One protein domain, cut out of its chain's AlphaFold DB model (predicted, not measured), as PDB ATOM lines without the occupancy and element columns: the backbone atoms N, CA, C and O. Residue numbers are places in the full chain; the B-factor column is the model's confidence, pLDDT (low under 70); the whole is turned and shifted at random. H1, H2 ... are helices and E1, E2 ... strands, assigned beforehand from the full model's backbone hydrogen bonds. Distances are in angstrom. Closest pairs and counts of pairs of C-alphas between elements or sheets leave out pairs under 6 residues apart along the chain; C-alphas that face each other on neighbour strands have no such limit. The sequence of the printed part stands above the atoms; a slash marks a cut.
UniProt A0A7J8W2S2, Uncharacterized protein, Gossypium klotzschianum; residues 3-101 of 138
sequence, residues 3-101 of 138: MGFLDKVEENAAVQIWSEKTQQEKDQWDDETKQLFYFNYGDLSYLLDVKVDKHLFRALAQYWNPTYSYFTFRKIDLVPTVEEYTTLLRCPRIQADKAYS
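AT A GLANCE: This is residues 3 to 101 of the 138 residues of an uncharacterized protein of Gossypium klotzschianum (UniProt A0A7J8W2S2). This is a flat, loosely filled winding of short helices, in which the backbone goes to and fro in three passes: out along H2, the longest helix, to H3; back through H4 to H5; and out again from the small hairpin E1 and E2 to H6 and H7. H5 packs on H1 at one end and H4 on H2 near the other, while the space between the second and third passes is largely empty. The printed part has 99 residues, with seven named helices and two named strands in the order H1 H2 H3 H4 H5 E1 E2 H6 H7; the one sheet, E1 - E2, is antiparallel, and the class is mostly helix. The whole is loose, with a radius of gyration of the C-alphas of 16.0 A, and spans 42 by 34 by 18 A.

IN THESE COORDINATES: Find C-alpha 3 at (-75.113, 474.388, -27.629); from there H1 runs to residue 10, 10.4 A. H2, residues 13 to 27, starts at C-alpha 13 at (-74.532, 466.911, -11.649) and covers 20.9 A. Next come H3, residues 31 to 41, 15.0 A; H4, residues 44 to 48, 7.0 A; and H5, residues 54 to 61, 10.4 A. E1 is residues 70 to 73, 10.0 A, and E2 residues 76 to 78, 6.3 A. H6 takes residues 82 to 89, 10.6 A, and H7 residues 96 to 99, 5.3 A, ending with C-alpha 99 at (-46.361, 457.648, -27.426).

HOW THE PARTS SIT: Start at H1, which touches H5, the closest C-alphas being those of Val 9 and Arg 58, 6.6 A apart, at a shallow tilt of 21 degrees, opposite ways. H2 touches H4, closest at the C-alphas of Gln 23 and Leu 48, 6.3 A. H3 and H4 touch only at the corner, and only just, with 3 pairs of C-alphas within 8 A, closest at Tyr 38 and Ser 45, 6.9 A. E1 and E2 form a hairpin; look for N 73 and O 76 at 2.8 A, within hydrogen-bond range. Residues 64 to 65 also pair with residues 70 to 71 of E1, antiparallel. H6 is close to but not clearly touching H4, at the C-alphas of Leu 44 and Leu 89, 5.4 A, and likewise H7, at those of Thr 86 and Ala 96, 6.7 A. H2 and H6 are apart. Every O i to N i+4 pair is within hydrogen-bond range in H2, H3, H5 and H6; H1 has 3 of 4, H4 0 of 1 but 2 of 2 O i to N i+3 pairs, and H7 is too short for an O i to N i+4 pair.

THE WHOLE: The C-alphas farthest apart are those of Glu 32 and Arg 74, 44.5 A. The printed part has no cut and no long link. Look for pLDDT under 70 at residues 3 to 12 and 95 to 101 of this model; the mean of the printed part is 81.0.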
ATOM      1  N   MET A   3     -74.162 474.267 -28.750       49.69
ATOM      2  CA  MET A   3     -75.113 474.388 -27.629       49.69
ATOM      3  C   MET A   3     -75.285 473.073 -26.852       49.69
ATOM      4  O   MET A   3     -75.437 473.086 -25.643       49.69
ATOM      5  N   GLY A   4     -75.158 471.918 -27.514       57.19
ATOM      6  CA  GLY A   4     -75.388 470.617 -26.874       57.19
ATOM      7  C   GLY A   4     -74.290 470.153 -25.909       57.19
ATOM      8  O   GLY A   4     -74.537 469.237 -25.131       57.19
ATOM      9  N   PHE A   5     -73.078 470.725 -25.962       57.78
ATOM     10  CA  PHE A   5     -72.046 470.468 -24.947       57.78
ATOM     11  C   PHE A   5     -72.263 471.370 -23.733       57.78
ATOM     12  O   PHE A   5     -72.257 470.881 -22.611       57.78
ATOM     13  N   LEU A   6     -72.527 472.660 -23.959       55.81
ATOM     14  CA  LEU A   6     -72.786 473.616 -22.885       55.81
ATOM     15  C   LEU A   6     -74.082 473.298 -22.120       55.81
ATOM     16  O   LEU A   6     -74.037 473.307 -20.895       55.81
ATOM     17  N   ASP A   7     -75.160 472.889 -22.801       57.91
ATOM     18  CA  ASP A   7     -76.407 472.417 -22.166       57.91
ATOM     19  C   ASP A   7     -76.159 471.191 -21.265       57.91
ATOM     20  O   ASP A   7     -76.701 471.087 -20.170       57.91
ATOM     21  N   LYS A   8     -75.279 470.266 -21.683       57.25
ATOM     22  CA  LYS A   8     -74.896 469.091 -20.872       57.25
ATOM     23  C   LYS A   8     -74.005 469.445 -19.683       57.25
ATOM     24  O   LYS A   8     -74.015 468.736 -18.682       57.25
ATOM     25  N   VAL A   9     -73.210 470.506 -19.798       57.34
ATOM     26  CA  VAL A   9     -72.385 471.028 -18.699       57.34
ATOM     27  C   VAL A   9     -73.228 471.856 -17.723       57.34
ATOM     28  O   VAL A   9     -72.864 471.985 -16.553       57.34
ATOM     29  N   GLU A  10     -74.365 472.393 -18.170       56.66
ATOM     30  CA  GLU A  10     -75.301 473.132 -17.326       56.66
ATOM     31  C   GLU A  10     -75.877 472.244 -16.210       56.66
ATOM     32  O   GLU A  10     -75.942 472.671 -15.054       56.66
ATOM     33  N   GLU A  11     -76.122 470.964 -16.508       62.12
ATOM     34  CA  GLU A  11     -76.434 469.905 -15.538       62.12
ATOM     35  C   GLU A  11     -75.172 469.176 -15.026       62.12
ATOM     36  O   GLU A  11     -75.108 467.947 -14.976       62.12
ATOM     37  N   ASN A  12     -74.154 469.933 -14.592       65.31
ATOM     38  CA  ASN A  12     -72.872 469.460 -14.023       65.31
ATOM     39  C   ASN A  12     -73.000 468.345 -12.949       65.31
ATOM     40  O   ASN A  12     -72.035 467.648 -12.648       65.31
ATOM     41  N   ALA A  13     -74.201 468.108 -12.415       71.31
ATOM     42  CA  ALA A  13     -74.532 466.911 -11.649       71.31
ATOM     43  C   ALA A  13     -73.996 465.620 -12.294       71.31
ATOM     44  O   ALA A  13     -73.445 464.789 -11.584       71.31
ATOM     45  N   ALA A  14     -74.059 465.464 -13.621       77.25
ATOM     46  CA  ALA A  14     -73.535 464.268 -14.288       77.25
ATOM     47  C   ALA A  14     -72.012 464.097 -14.126       77.25
ATOM     48  O   ALA A  14     -71.539 462.980 -13.927       77.25
ATOM     49  N   VAL A  15     -71.246 465.192 -14.180       77.12
ATOM     50  CA  VAL A  15     -69.780 465.177 -14.016       77.12
ATOM     51  C   VAL A  15     -69.410 464.894 -12.566       77.12
ATOM     52  O   VAL A  15     -68.516 464.092 -12.308       77.12
ATOM     53  N   GLN A  16     -70.129 465.502 -11.622       78.69
ATOM     54  CA  GLN A  16     -69.929 465.246 -10.200       78.69
ATOM     55  C   GLN A  16     -70.276 463.794  -9.837       78.69
ATOM     56  O   GLN A  16     -69.458 463.114  -9.226       78.69
ATOM     57  N   ILE A  17     -71.432 463.292 -10.286       84.94
ATOM     58  CA  ILE A  17     -71.852 461.895 -10.094       84.94
ATOM     59  C   ILE A  17     -70.825 460.942 -10.707       84.94
ATOM     60  O   ILE A  17     -70.479 459.936 -10.093       84.94
ATOM     61  N   TRP A  18     -70.323 461.245 -11.908       84.44
ATOM     62  CA  TRP A  18     -69.277 460.446 -12.537       84.44
ATOM     63  C   TRP A  18     -67.993 460.439 -11.700       84.44
ATOM     64  O   TRP A  18     -67.479 459.364 -11.411       84.44
ATOM     65  N   SER A  19     -67.525 461.606 -11.244       84.44
ATOM     66  CA  SER A  19     -66.329 461.726 -10.399       84.44
ATOM     67  C   SER A  19     -66.466 460.932  -9.099       84.44
ATOM     68  O   SER A  19     -65.568 460.168  -8.753       84.44
ATOM     69  N   GLU A  20     -67.584 461.090  -8.388       87.62
ATOM     70  CA  GLU A  20     -67.861 460.395  -7.124       87.62
ATOM     71  C   GLU A  20     -67.952 458.879  -7.333       87.62
ATOM     72  O   GLU A  20     -67.363 458.103  -6.579       87.62
ATOM     73  N   LYS A  21     -68.630 458.444  -8.401       89.50
ATOM     74  CA  LYS A  21     -68.743 457.028  -8.755       89.50
ATOM     75  C   LYS A  21     -67.384 456.415  -9.089       89.50
ATOM     76  O   LYS A  21     -67.077 455.331  -8.604       89.50
ATOM     77  N   THR A  22     -66.565 457.088  -9.894       87.12
ATOM     78  CA  THR A  22     -65.232 456.591 -10.261       87.12
ATOM     79  C   THR A  22     -64.309 456.499  -9.046       87.12
ATOM     80  O   THR A  22     -63.553 455.537  -8.936       87.12
ATOM     81  N   GLN A  23     -64.406 457.439  -8.101       89.81
ATOM     82  CA  GLN A  23     -63.690 457.363  -6.822       89.81
ATOM     83  C   GLN A  23     -64.142 456.155  -5.997       89.81
ATOM     84  O   GLN A  23     -63.310 455.365  -5.562       89.81
ATOM     85  N   GLN A  24     -65.453 455.938  -5.880       90.88
ATOM     86  CA  GLN A  24     -66.002 454.785  -5.166       90.88
ATOM     87  C   GLN A  24     -65.601 453.440  -5.799       90.88
ATOM     88  O   GLN A  24     -65.349 452.470  -5.086       90.88
ATOM     89  N   GLU A  25     -65.561 453.357  -7.130       90.25
ATOM     90  CA  GLU A  25     -65.095 452.164  -7.849       90.25
ATOM     91  C   GLU A  25     -63.604 451.915  -7.610       90.25
ATOM     92  O   GLU A  25     -63.196 450.771  -7.408       90.25
ATOM     93  N   LYS A  26     -62.794 452.979  -7.585       89.19
ATOM     94  CA  LYS A  26     -61.361 452.894  -7.292       89.19
ATOM     95  C   LYS A  26     -61.088 452.436  -5.859       89.19
ATOM     96  O   LYS A  26     -60.172 451.643  -5.643       89.19
ATOM     97  N   ASP A  27     -61.882 452.884  -4.889       91.06
ATOM     98  CA  ASP A  27     -61.736 452.486  -3.481       91.06
ATOM     99  C   ASP A  27     -61.925 450.972  -3.272       91.06
ATOM    100  O   ASP A  27     -61.402 450.407  -2.312       91.06
ATOM    101  N   GLN A  28     -62.626 450.298  -4.190       93.62
ATOM    102  CA  GLN A  28     -62.821 448.846  -4.175       93.62
ATOM    103  C   GLN A  28     -61.660 448.062  -4.800       93.62
ATOM    104  O   GLN A  28     -61.674 446.833  -4.762       93.62
ATOM    105  N   TRP A  29     -60.664 448.733  -5.389       94.19
ATOM    106  CA  TRP A  29     -59.527 448.049  -5.998       94.19
ATOM    107  C   TRP A  29     -58.667 447.367  -4.937       94.19
ATOM    108  O   TRP A  29     -58.195 448.000  -3.984       94.19
ATOM    109  N   ASP A  30     -58.395 446.084  -5.156       95.38
ATOM    110  CA  ASP A  30     -57.340 445.376  -4.444       95.38
ATOM    111  C   ASP A  30     -55.944 445.855  -4.890       95.38
ATOM    112  O   ASP A  30     -55.774 446.635  -5.837       95.38
ATOM    113  N   ASP A  31     -54.921 445.414  -4.164       94.38
ATOM    114  CA  ASP A  31     -53.543 445.831  -4.425       94.38
ATOM    115  C   ASP A  31     -53.030 445.340  -5.787       94.38
ATOM    116  O   ASP A  31     -52.254 446.046  -6.435       94.38
ATOM    117  N   GLU A  32     -53.497 444.183  -6.266       95.88
ATOM    118  CA  GLU A  32     -53.141 443.654  -7.587       95.88
ATOM    119  C   GLU A  32     -53.691 444.551  -8.706       95.88
ATOM    120  O   GLU A  32     -52.960 444.946  -9.617       95.88
ATOM    121  N   THR A  33     -54.950 444.968  -8.591       93.88
ATOM    122  CA  THR A  33     -55.621 445.884  -9.516       93.88
ATOM    123  C   THR A  33     -54.938 447.247  -9.525       93.88
ATOM    124  O   THR A  33     -54.676 447.798 -10.597       93.88
ATOM    125  N   LYS A  34     -54.574 447.780  -8.349       91.69
ATOM    126  CA  LYS A  34     -53.820 449.041  -8.235       91.69
ATOM    127  C   LYS A  34     -52.461 448.947  -8.921       91.69
ATOM    128  O   LYS A  34     -52.100 449.852  -9.676       91.69
ATOM    129  N   GLN A  35     -51.722 447.858  -8.703       91.12
ATOM    130  CA  GLN A  35     -50.424 447.638  -9.344       91.12
ATOM    131  C   GLN A  35     -50.552 447.481 -10.858       91.12
ATOM    132  O   GLN A  35     -49.779 448.087 -11.603       91.12
ATOM    133  N   LEU A  36     -51.541 446.719 -11.330       92.38
ATOM    134  CA  LEU A  36     -51.786 446.540 -12.754       92.38
ATOM    135  C   LEU A  36     -52.168 447.870 -13.409       92.38
ATOM    136  O   LEU A  36     -51.662 448.193 -14.486       92.38
ATOM    137  N   PHE A  37     -53.019 448.668 -12.764       90.75
ATOM    138  CA  PHE A  37     -53.390 449.987 -13.260       90.75
ATOM    139  C   PHE A  37     -52.171 450.910 -13.337       90.75
ATOM    140  O   PHE A  37     -51.913 451.480 -14.395       90.75
ATOM    141  N   TYR A  38     -51.374 450.990 -12.268       90.44
ATOM    142  CA  TYR A  38     -50.140 451.778 -12.244       90.44
ATOM    143  C   TYR A  38     -49.140 451.328 -13.318       90.44
ATOM    144  O   TYR A  38     -48.556 452.146 -14.022       90.44
ATOM    145  N   PHE A  39     -48.971 450.024 -13.530       88.31
ATOM    146  CA  PHE A  39     -48.076 449.528 -14.574       88.31
ATOM    147  C   PHE A  39     -48.505 449.980 -15.981       88.31
ATOM    148  O   PHE A  39     -47.662 450.251 -16.838       88.31
ATOM    149  N   ASN A  40     -49.812 450.078 -16.230       87.94
ATOM    150  CA  ASN A  40     -50.358 450.477 -17.527       87.94
ATOM    151  C   ASN A  40     -50.438 451.994 -17.723       87.94
ATOM    152  O   ASN A  40     -50.140 452.477 -18.814       87.94
ATOM    153  N   TYR A  41     -50.835 452.721 -16.683       86.94
ATOM    154  CA  TYR A  41     -51.255 454.123 -16.761       86.94
ATOM    155  C   TYR A  41     -50.490 455.047 -15.803       86.94
ATOM    156  O   TYR A  41     -50.783 456.239 -15.744       86.94
ATOM    157  N   GLY A  42     -49.521 454.513 -15.061       90.00
ATOM    158  CA  GLY A  42     -48.701 455.246 -14.104       90.00
ATOM    159  C   GLY A  42     -49.517 455.949 -13.023       90.00
ATOM    160  O   GLY A  42     -50.466 455.397 -12.461       90.00
ATOM    161  N   ASP A  43     -49.147 457.194 -12.768       90.88
ATOM    162  CA  ASP A  43     -49.700 458.095 -11.761       90.88
ATOM    163  C   ASP A  43     -51.099 458.629 -12.124       90.88
ATOM    164  O   ASP A  43     -51.690 459.390 -11.358       90.88
ATOM    165  N   LEU A  44     -51.690 458.194 -13.247       88.31
ATOM    166  CA  LEU A  44     -53.067 458.545 -13.615       88.31
ATOM    167  C   LEU A  44     -54.068 458.208 -12.500       88.31
ATOM    168  O   LEU A  44     -55.075 458.895 -12.341       88.31
ATOM    169  N   SER A  45     -53.789 457.171 -11.706       88.44
ATOM    170  CA  SER A  45     -54.638 456.777 -10.583       88.44
ATOM    171  C   SER A  45     -54.818 457.907  -9.564       88.44
ATOM    172  O   SER A  45     -55.914 458.044  -9.028       88.44
ATOM    173  N   TYR A  46     -53.807 458.750  -9.333       88.50
ATOM    174  CA  TYR A  46     -53.908 459.885  -8.412       88.50
ATOM    175  C   TYR A  46     -54.832 460.985  -8.939       88.50
ATOM    176  O   TYR A  46     -55.488 461.661  -8.151       88.50
ATOM    177  N   LEU A  47     -54.949 461.145 -10.264       86.94
ATOM    178  CA  LEU A  47     -55.888 462.108 -10.851       86.94
ATOM    179  C   LEU A  47     -57.346 461.721 -10.584       86.94
ATOM    180  O   LEU A  47     -58.189 462.604 -10.472       86.94
ATOM    181  N   LEU A  48     -57.638 460.425 -10.434       85.94
ATOM    182  CA  LEU A  48     -58.981 459.953 -10.085       85.94
ATOM    183  C   LEU A  48     -59.393 460.379  -8.663       85.94
ATOM    184  O   LEU A  48     -60.581 460.548  -8.402       85.94
ATOM    185  N   ASP A  49     -58.434 460.622  -7.761       87.19
ATOM    186  CA  ASP A  49     -58.709 461.085  -6.389       87.19
ATOM    187  C   ASP A  49     -58.988 462.592  -6.316       87.19
ATOM    188  O   ASP A  49     -59.474 463.102  -5.302       87.19
ATOM    189  N   VAL A  50     -58.677 463.332  -7.384       87.44
ATOM    190  CA  VAL A  50     -58.887 464.776  -7.424       87.44
ATOM    191  C   VAL A  50     -60.380 465.049  -7.523       87.44
ATOM    192  O   VAL A  50     -61.039 464.721  -8.507       87.44
ATOM    193  N   LYS A  51     -60.927 465.692  -6.491       83.81
ATOM    194  CA  LYS A  51     -62.318 466.144  -6.500       83.81
ATOM    195  C   LYS A  51     -62.501 467.224  -7.561       83.81
ATOM    196  O   LYS A  51     -61.861 468.274  -7.505       83.81
ATOM    197  N   VAL A  52     -63.407 466.975  -8.500       83.94
ATOM    198  CA  VAL A  52     -63.780 467.959  -9.517       83.94
ATOM    199  C   VAL A  52     -64.695 469.003  -8.882       83.94
ATOM    200  O   VAL A  52     -65.824 468.705  -8.498       83.94
ATOM    201  N   ASP A  53     -64.222 470.245  -8.776       85.69
ATOM    202  CA  ASP A  53     -65.078 471.354  -8.360       85.69
ATOM    203  C   ASP A  53     -66.034 471.738  -9.500       85.69
ATOM    204  O   ASP A  53     -65.615 472.090 -10.609       85.69
ATOM    205  N   LYS A  54     -67.341 471.684  -9.224       80.75
ATOM    206  CA  LYS A  54     -68.376 471.945 -10.234       80.75
ATOM    207  C   LYS A  54     -68.306 473.369 -10.792       80.75
ATOM    208  O   LYS A  54     -68.561 473.588 -11.976       80.75
ATOM    209  N   HIS A  55     -67.985 474.352  -9.955       83.25
ATOM    210  CA  HIS A  55     -67.966 475.754 -10.358       83.25
ATOM    211  C   HIS A  55     -66.744 476.040 -11.227       83.25
ATOM    212  O   HIS A  55     -66.877 476.689 -12.265       83.25
ATOM    213  N   LEU A  56     -65.592 475.478 -10.861       84.50
ATOM    214  CA  LEU A  56     -64.370 475.508 -11.651       84.50
ATOM    215  C   LEU A  56     -64.569 474.821 -13.002       84.50
ATOM    216  O   LEU A  56     -64.260 475.419 -14.028       84.50
ATOM    217  N   PHE A  57     -65.129 473.609 -13.029       83.50
ATOM    218  CA  PHE A  57     -65.379 472.897 -14.285       83.50
ATOM    219  C   PHE A  57     -66.327 473.679 -15.199       83.50
ATOM    220  O   PHE A  57     -66.046 473.839 -16.385       83.50
ATOM    221  N   ARG A  58     -67.410 474.245 -14.646       82.56
ATOM    222  CA  ARG A  58     -68.332 475.102 -15.408       82.56
ATOM    223  C   ARG A  58     -67.624 476.334 -15.971       82.56
ATOM    224  O   ARG A  58     -67.874 476.694 -17.117       82.56
ATOM    225  N   ALA A  59     -66.759 476.974 -15.185       85.19
ATOM    226  CA  ALA A  59     -65.982 478.119 -15.644       85.19
ATOM    227  C   ALA A  59     -65.015 477.723 -16.769       85.19
ATOM    228  O   ALA A  59     -64.977 478.396 -17.793       85.19
ATOM    229  N   LEU A  60     -64.291 476.608 -16.620       85.12
ATOM    230  CA  LEU A  60     -63.367 476.085 -17.632       85.12
ATOM    231  C   LEU A  60     -64.090 475.702 -18.929       85.12
ATOM    232  O   LEU A  60     -63.604 476.017 -20.011       85.12
ATOM    233  N   ALA A  61     -65.268 475.082 -18.844       84.88
ATOM    234  CA  ALA A  61     -66.035 474.638 -20.007       84.88
ATOM    235  C   ALA A  61     -66.431 475.774 -20.964       84.88
ATOM    236  O   ALA A  61     -66.553 475.534 -22.162       84.88
ATOM    237  N   GLN A  62     -66.566 477.011 -20.470       84.38
ATOM    238  CA  GLN A  62     -66.804 478.191 -21.318       84.38
ATOM    239  C   GLN A  62     -65.642 478.476 -22.278       84.38
ATOM    240  O   GLN A  62     -65.831 479.116 -23.308       84.38
ATOM    241  N   TYR A  63     -64.449 477.997 -21.938       87.62
ATOM    242  CA  TYR A  63     -63.223 478.171 -22.708       87.62
ATOM    243  C   TYR A  63     -62.853 476.914 -23.504       87.62
ATOM    244  O   TYR A  63     -61.767 476.858 -24.081       87.62
ATOM    245  N   TRP A  64     -63.708 475.887 -23.523       87.00
ATOM    246  CA  TRP A  64     -63.464 474.667 -24.287       87.00
ATOM    247  C   TRP A  64     -63.557 474.938 -25.791       87.00
ATOM    248  O   TRP A  64     -64.591 475.378 -26.291       87.00
ATOM    249  N   ASN A  65     -62.491 474.624 -26.523       84.12
ATOM    250  CA  ASN A  65     -62.472 474.685 -27.976       84.12
ATOM    251  C   ASN A  65     -62.742 473.283 -28.556       84.12
ATOM    252  O   ASN A  65     -61.850 472.431 -28.524       84.12
ATOM    253  N   PRO A  66     -63.931 473.020 -29.130       78.44
ATOM    254  CA  PRO A  66     -64.276 471.693 -29.633       78.44
ATOM    255  C   PRO A  66     -63.537 471.316 -30.924       78.44
ATOM    256  O   PRO A  66     -63.475 470.137 -31.259       78.44
ATOM    257  N   THR A  67     -62.987 472.283 -31.666       81.69
ATOM    258  CA  THR A  67     -62.236 472.013 -32.904       81.69
ATOM    259  C   THR A  67     -60.884 471.380 -32.609       81.69
ATOM    260  O   THR A  67     -60.439 470.511 -33.358       81.69
ATOM    261  N   TYR A  68     -60.242 471.807 -31.522       79.75
ATOM    262  CA  TYR A  68     -58.890 471.375 -31.173       79.75
ATOM    263  C   TYR A  68     -58.802 470.584 -29.863       79.75
ATOM    264  O   TYR A  68     -57.731 470.083 -29.530       79.75
ATOM    265  N   SER A  69     -59.923 470.426 -29.156       80.00
ATOM    266  CA  SER A  69     -60.044 469.650 -27.921       80.00
ATOM    267  C   SER A  69     -59.143 470.139 -26.778       80.00
ATOM    268  O   SER A  69     -58.552 469.331 -26.063       80.00
ATOM    269  N   TYR A  70     -59.045 471.460 -26.593       85.12
ATOM    270  CA  TYR A  70     -58.350 472.074 -25.458       85.12
ATOM    271  C   TYR A  70     -59.025 473.350 -24.952       85.12
ATOM    272  O   TYR A  70     -59.871 473.935 -25.629       85.12
ATOM    273  N   PHE A  71     -58.642 473.799 -23.756       86.50
ATOM    274  CA  PHE A  71     -59.145 475.041 -23.170       86.50
ATOM    275  C   PHE A  71     -58.317 476.246 -23.628       86.50
ATOM    276  O   PHE A  71     -57.090 476.188 -23.637       86.50
ATOM    277  N   THR A  72     -58.975 477.351 -23.980       86.44
ATOM    278  CA  THR A  72     -58.324 478.577 -24.475       86.44
ATOM    279  C   THR A  72     -58.654 479.785 -23.619       86.44
ATOM    280  O   THR A  72     -59.774 480.286 -23.622       86.44
ATOM    281  N   PHE A  73     -57.650 480.322 -22.931       84.00
ATOM    282  CA  PHE A  73     -57.770 481.541 -22.141       84.00
ATOM    283  C   PHE A  73     -57.142 482.706 -22.898       84.00
ATOM    284  O   PHE A  73     -55.928 482.919 -22.883       84.00
ATOM    285  N   ARG A  74     -57.987 483.500 -23.566       84.25
ATOM    286  CA  ARG A  74     -57.575 484.605 -24.451       84.25
ATOM    287  C   ARG A  74     -56.701 484.128 -25.620       84.25
ATOM    288  O   ARG A  74     -57.233 483.795 -26.669       84.25
ATOM    289  N   LYS A  75     -55.376 484.158 -25.454       84.44
ATOM    290  CA  LYS A  75     -54.364 483.748 -26.447       84.44
ATOM    291  C   LYS A  75     -53.437 482.652 -25.906       84.44
ATOM    292  O   LYS A  75     -52.357 482.454 -26.453       84.44
ATOM    293  N   ILE A  76     -53.810 482.032 -24.789       83.12
ATOM    294  CA  ILE A  76     -53.044 480.977 -24.134       83.12
ATOM    295  C   ILE A  76     -53.876 479.702 -24.195       83.12
ATOM    296  O   ILE A  76     -55.001 479.669 -23.686       83.12
ATOM    297  N   ASP A  77     -53.302 478.669 -24.794       87.81
ATOM    298  CA  ASP A  77     -53.872 477.330 -24.807       87.81
ATOM    299  C   ASP A  77     -53.454 476.628 -23.508       87.81
ATOM    300  O   ASP A  77     -52.266 476.541 -23.194       87.81
ATOM    301  N   LEU A  78     -54.418 476.140 -22.726       84.62
ATOM    302  CA  LEU A  78     -54.153 475.294 -21.561       84.62
ATOM    303  C   LEU A  78     -54.057 473.839 -22.013       84.62
ATOM    304  O   LEU A  78     -54.970 473.035 -21.806       84.62
ATOM    305  N   VAL A  79     -52.938 473.524 -22.654       80.75
ATOM    306  CA  VAL A  79     -52.554 472.164 -23.023       80.75
ATOM    307  C   VAL A  79     -51.220 471.877 -22.359       80.75
ATOM    308  O   VAL A  79     -50.263 472.602 -22.641       80.75
ATOM    309  N   PRO A  80     -51.127 470.850 -21.499       81.00
ATOM    310  CA  PRO A  80     -49.838 470.440 -20.978       81.00
ATOM    311  C   PRO A  80     -48.917 470.024 -22.126       81.00
ATOM    312  O   PRO A  80     -49.356 469.382 -23.089       81.00
ATOM    313  N   THR A  81     -47.636 470.367 -22.042       83.56
ATOM    314  CA  THR A  81     -46.657 469.893 -23.025       83.56
ATOM    315  C   THR A  81     -46.473 468.376 -22.920       83.56
ATOM    316  O   THR A  81     -46.902 467.728 -21.962       83.56
ATOM    317  N   VAL A  82     -45.819 467.774 -23.915       80.19
ATOM    318  CA  VAL A  82     -45.508 466.334 -23.901       80.19
ATOM    319  C   VAL A  82     -44.677 465.959 -22.666       80.19
ATOM    320  O   VAL A  82     -44.894 464.912 -22.052       80.19
ATOM    321  N   GLU A  83     -43.755 466.829 -22.270       82.00
ATOM    322  CA  GLU A  83     -42.889 466.665 -21.105       82.00
ATOM    323  C   GLU A  83     -43.690 466.750 -19.802       82.00
ATOM    324  O   GLU A  83     -43.495 465.929 -18.902       82.00
ATOM    325  N   GLU A  84     -44.631 467.693 -19.717       84.62
ATOM    326  CA  GLU A  84     -45.530 467.839 -18.571       84.62
ATOM    327  C   GLU A  84     -46.448 466.621 -18.432       84.62
ATOM    328  O   GLU A  84     -46.547 466.066 -17.340       84.62
ATOM    329  N   TYR A  85     -47.041 466.127 -19.526       81.19
ATOM    330  CA  TYR A  85     -47.829 464.887 -19.516       81.19
ATOM    331  C   TYR A  85     -47.003 463.678 -19.081       81.19
ATOM    332  O   TYR A  85     -47.453 462.881 -18.258       81.19
ATOM    333  N   THR A  86     -45.787 463.542 -19.611       80.81
ATOM    334  CA  THR A  86     -44.889 462.435 -19.261       80.81
ATOM    335  C   THR A  86     -44.529 462.480 -17.777       80.81
ATOM    336  O   THR A  86     -44.543 461.453 -17.099       80.81
ATOM    337  N   THR A  87     -44.259 463.677 -17.256       84.00
ATOM    338  CA  THR A  87     -43.916 463.895 -15.847       84.00
ATOM    339  C   THR A  87     -45.105 463.675 -14.921       84.00
ATOM    340  O   THR A  87     -44.922 463.109 -13.847       84.00
ATOM    341  N   LEU A  88     -46.302 464.111 -15.326       84.12
ATOM    342  CA  LEU A  88     -47.537 463.984 -14.552       84.12
ATOM    343  C   LEU A  88     -48.012 462.533 -14.474       84.12
ATOM    344  O   LEU A  88     -48.455 462.096 -13.421       84.12
ATOM    345  N   LEU A  89     -47.946 461.801 -15.589       85.00
ATOM    346  CA  LEU A  89     -48.469 460.441 -15.662       85.00
ATOM    347  C   LEU A  89     -47.437 459.385 -15.276       85.00
ATOM    348  O   LEU A  89     -47.837 458.298 -14.891       85.00
ATOM    349  N   ARG A  90     -46.129 459.646 -15.412       85.12
ATOM    350  CA  ARG A  90     -45.038 458.691 -15.115       85.12
ATOM    351  C   ARG A  90     -45.320 457.251 -15.567       85.12
ATOM    352  O   ARG A  90     -45.028 456.296 -14.853       85.12
ATOM    353  N   CYS A  91     -45.903 457.082 -16.751       82.00
ATOM    354  CA  CYS A  91     -46.332 455.778 -17.249       82.00
ATOM    355  C   CYS A  91     -45.132 454.848 -17.509       82.00
ATOM    356  O   CYS A  91     -44.396 455.087 -18.470       82.00
ATOM    357  N   PRO A  92     -44.968 453.730 -16.774       77.88
ATOM    358  CA  PRO A  92     -43.824 452.831 -16.960       77.88
ATOM    359  C   PRO A  92     -43.807 452.146 -18.335       77.88
ATOM    360  O   PRO A  92     -42.747 451.815 -18.865       77.88
ATOM    361  N   ARG A  93     -44.990 451.926 -18.926       74.44
ATOM    362  CA  ARG A  93     -45.156 451.299 -20.249       74.44
ATOM    363  C   ARG A  93     -44.951 452.247 -21.426       74.44
ATOM    364  O   ARG A  93     -44.723 451.773 -22.539       74.44
ATOM    365  N   ILE A  94     -45.063 453.557 -21.215       70.94
ATOM    366  CA  ILE A  94     -45.014 454.532 -22.302       70.94
ATOM    367  C   ILE A  94     -43.586 455.049 -22.431       70.94
ATOM    368  O   ILE A  94     -43.095 455.780 -21.578       70.94
ATOM    369  N   GLN A  95     -42.924 454.706 -23.534       67.81
ATOM    370  CA  GLN A  95     -41.713 455.419 -23.932       67.81
ATOM    371  C   GLN A  95     -42.168 456.736 -24.578       67.81
ATOM    372  O   GLN A  95     -42.942 456.711 -25.538       67.81
ATOM    373  N   ALA A  96     -41.779 457.883 -24.013       62.97
ATOM    374  CA  ALA A  96     -42.264 459.200 -24.450       62.97
ATOM    375  C   ALA A  96     -41.983 459.473 -25.944       62.97
ATOM    376  O   ALA A  96     -42.796 460.082 -26.636       62.97
ATOM    377  N   ASP A  97     -40.888 458.927 -26.476       61.00
ATOM    378  CA  ASP A  97     -40.535 458.940 -27.900       61.00
ATOM    379  C   ASP A  97     -41.512 458.132 -28.783       61.00
ATOM    380  O   ASP A  97     -41.721 458.456 -29.956       61.00
ATOM    381  N   LYS A  98     -42.157 457.098 -28.232       62.47
ATOM    382  CA  LYS A  98     -43.120 456.233 -28.936       62.47
ATOM    383  C   LYS A  98     -44.577 456.648 -28.782       62.47
ATOM    384  O   LYS A  98     -45.353 456.422 -29.703       62.47
ATOM    385  N   ALA A  99     -44.965 457.253 -27.658       61.22
ATOM    386  CA  ALA A  99     -46.361 457.648 -27.426       61.22
ATOM    387  C   ALA A  99     -46.851 458.706 -28.421       61.22
ATOM    388  O   ALA A  99     -48.007 458.686 -28.839       61.22
ATOM    389  N   TYR A 100     -45.956 459.616 -28.804       59.06
ATOM    390  CA  TYR A 100     -46.283 460.765 -29.644       59.06
ATOM    391  C   TYR A 100     -45.715 460.648 -31.063       59.06
ATOM    392  O   TYR A 100     -45.996 461.493 -31.916       59.06
ATOM    393  N   SER A 101     -44.972 459.577 -31.367       61.06
ATOM    394  CA  SER A 101     -44.591 459.270 -32.743       61.06
ATOM    395  C   SER A 101     -45.749 458.592 -33.467       61.06
ATOM    396  O   SER A 101     -45.946 457.379 -33.466       61.06
TER     397      SER A 101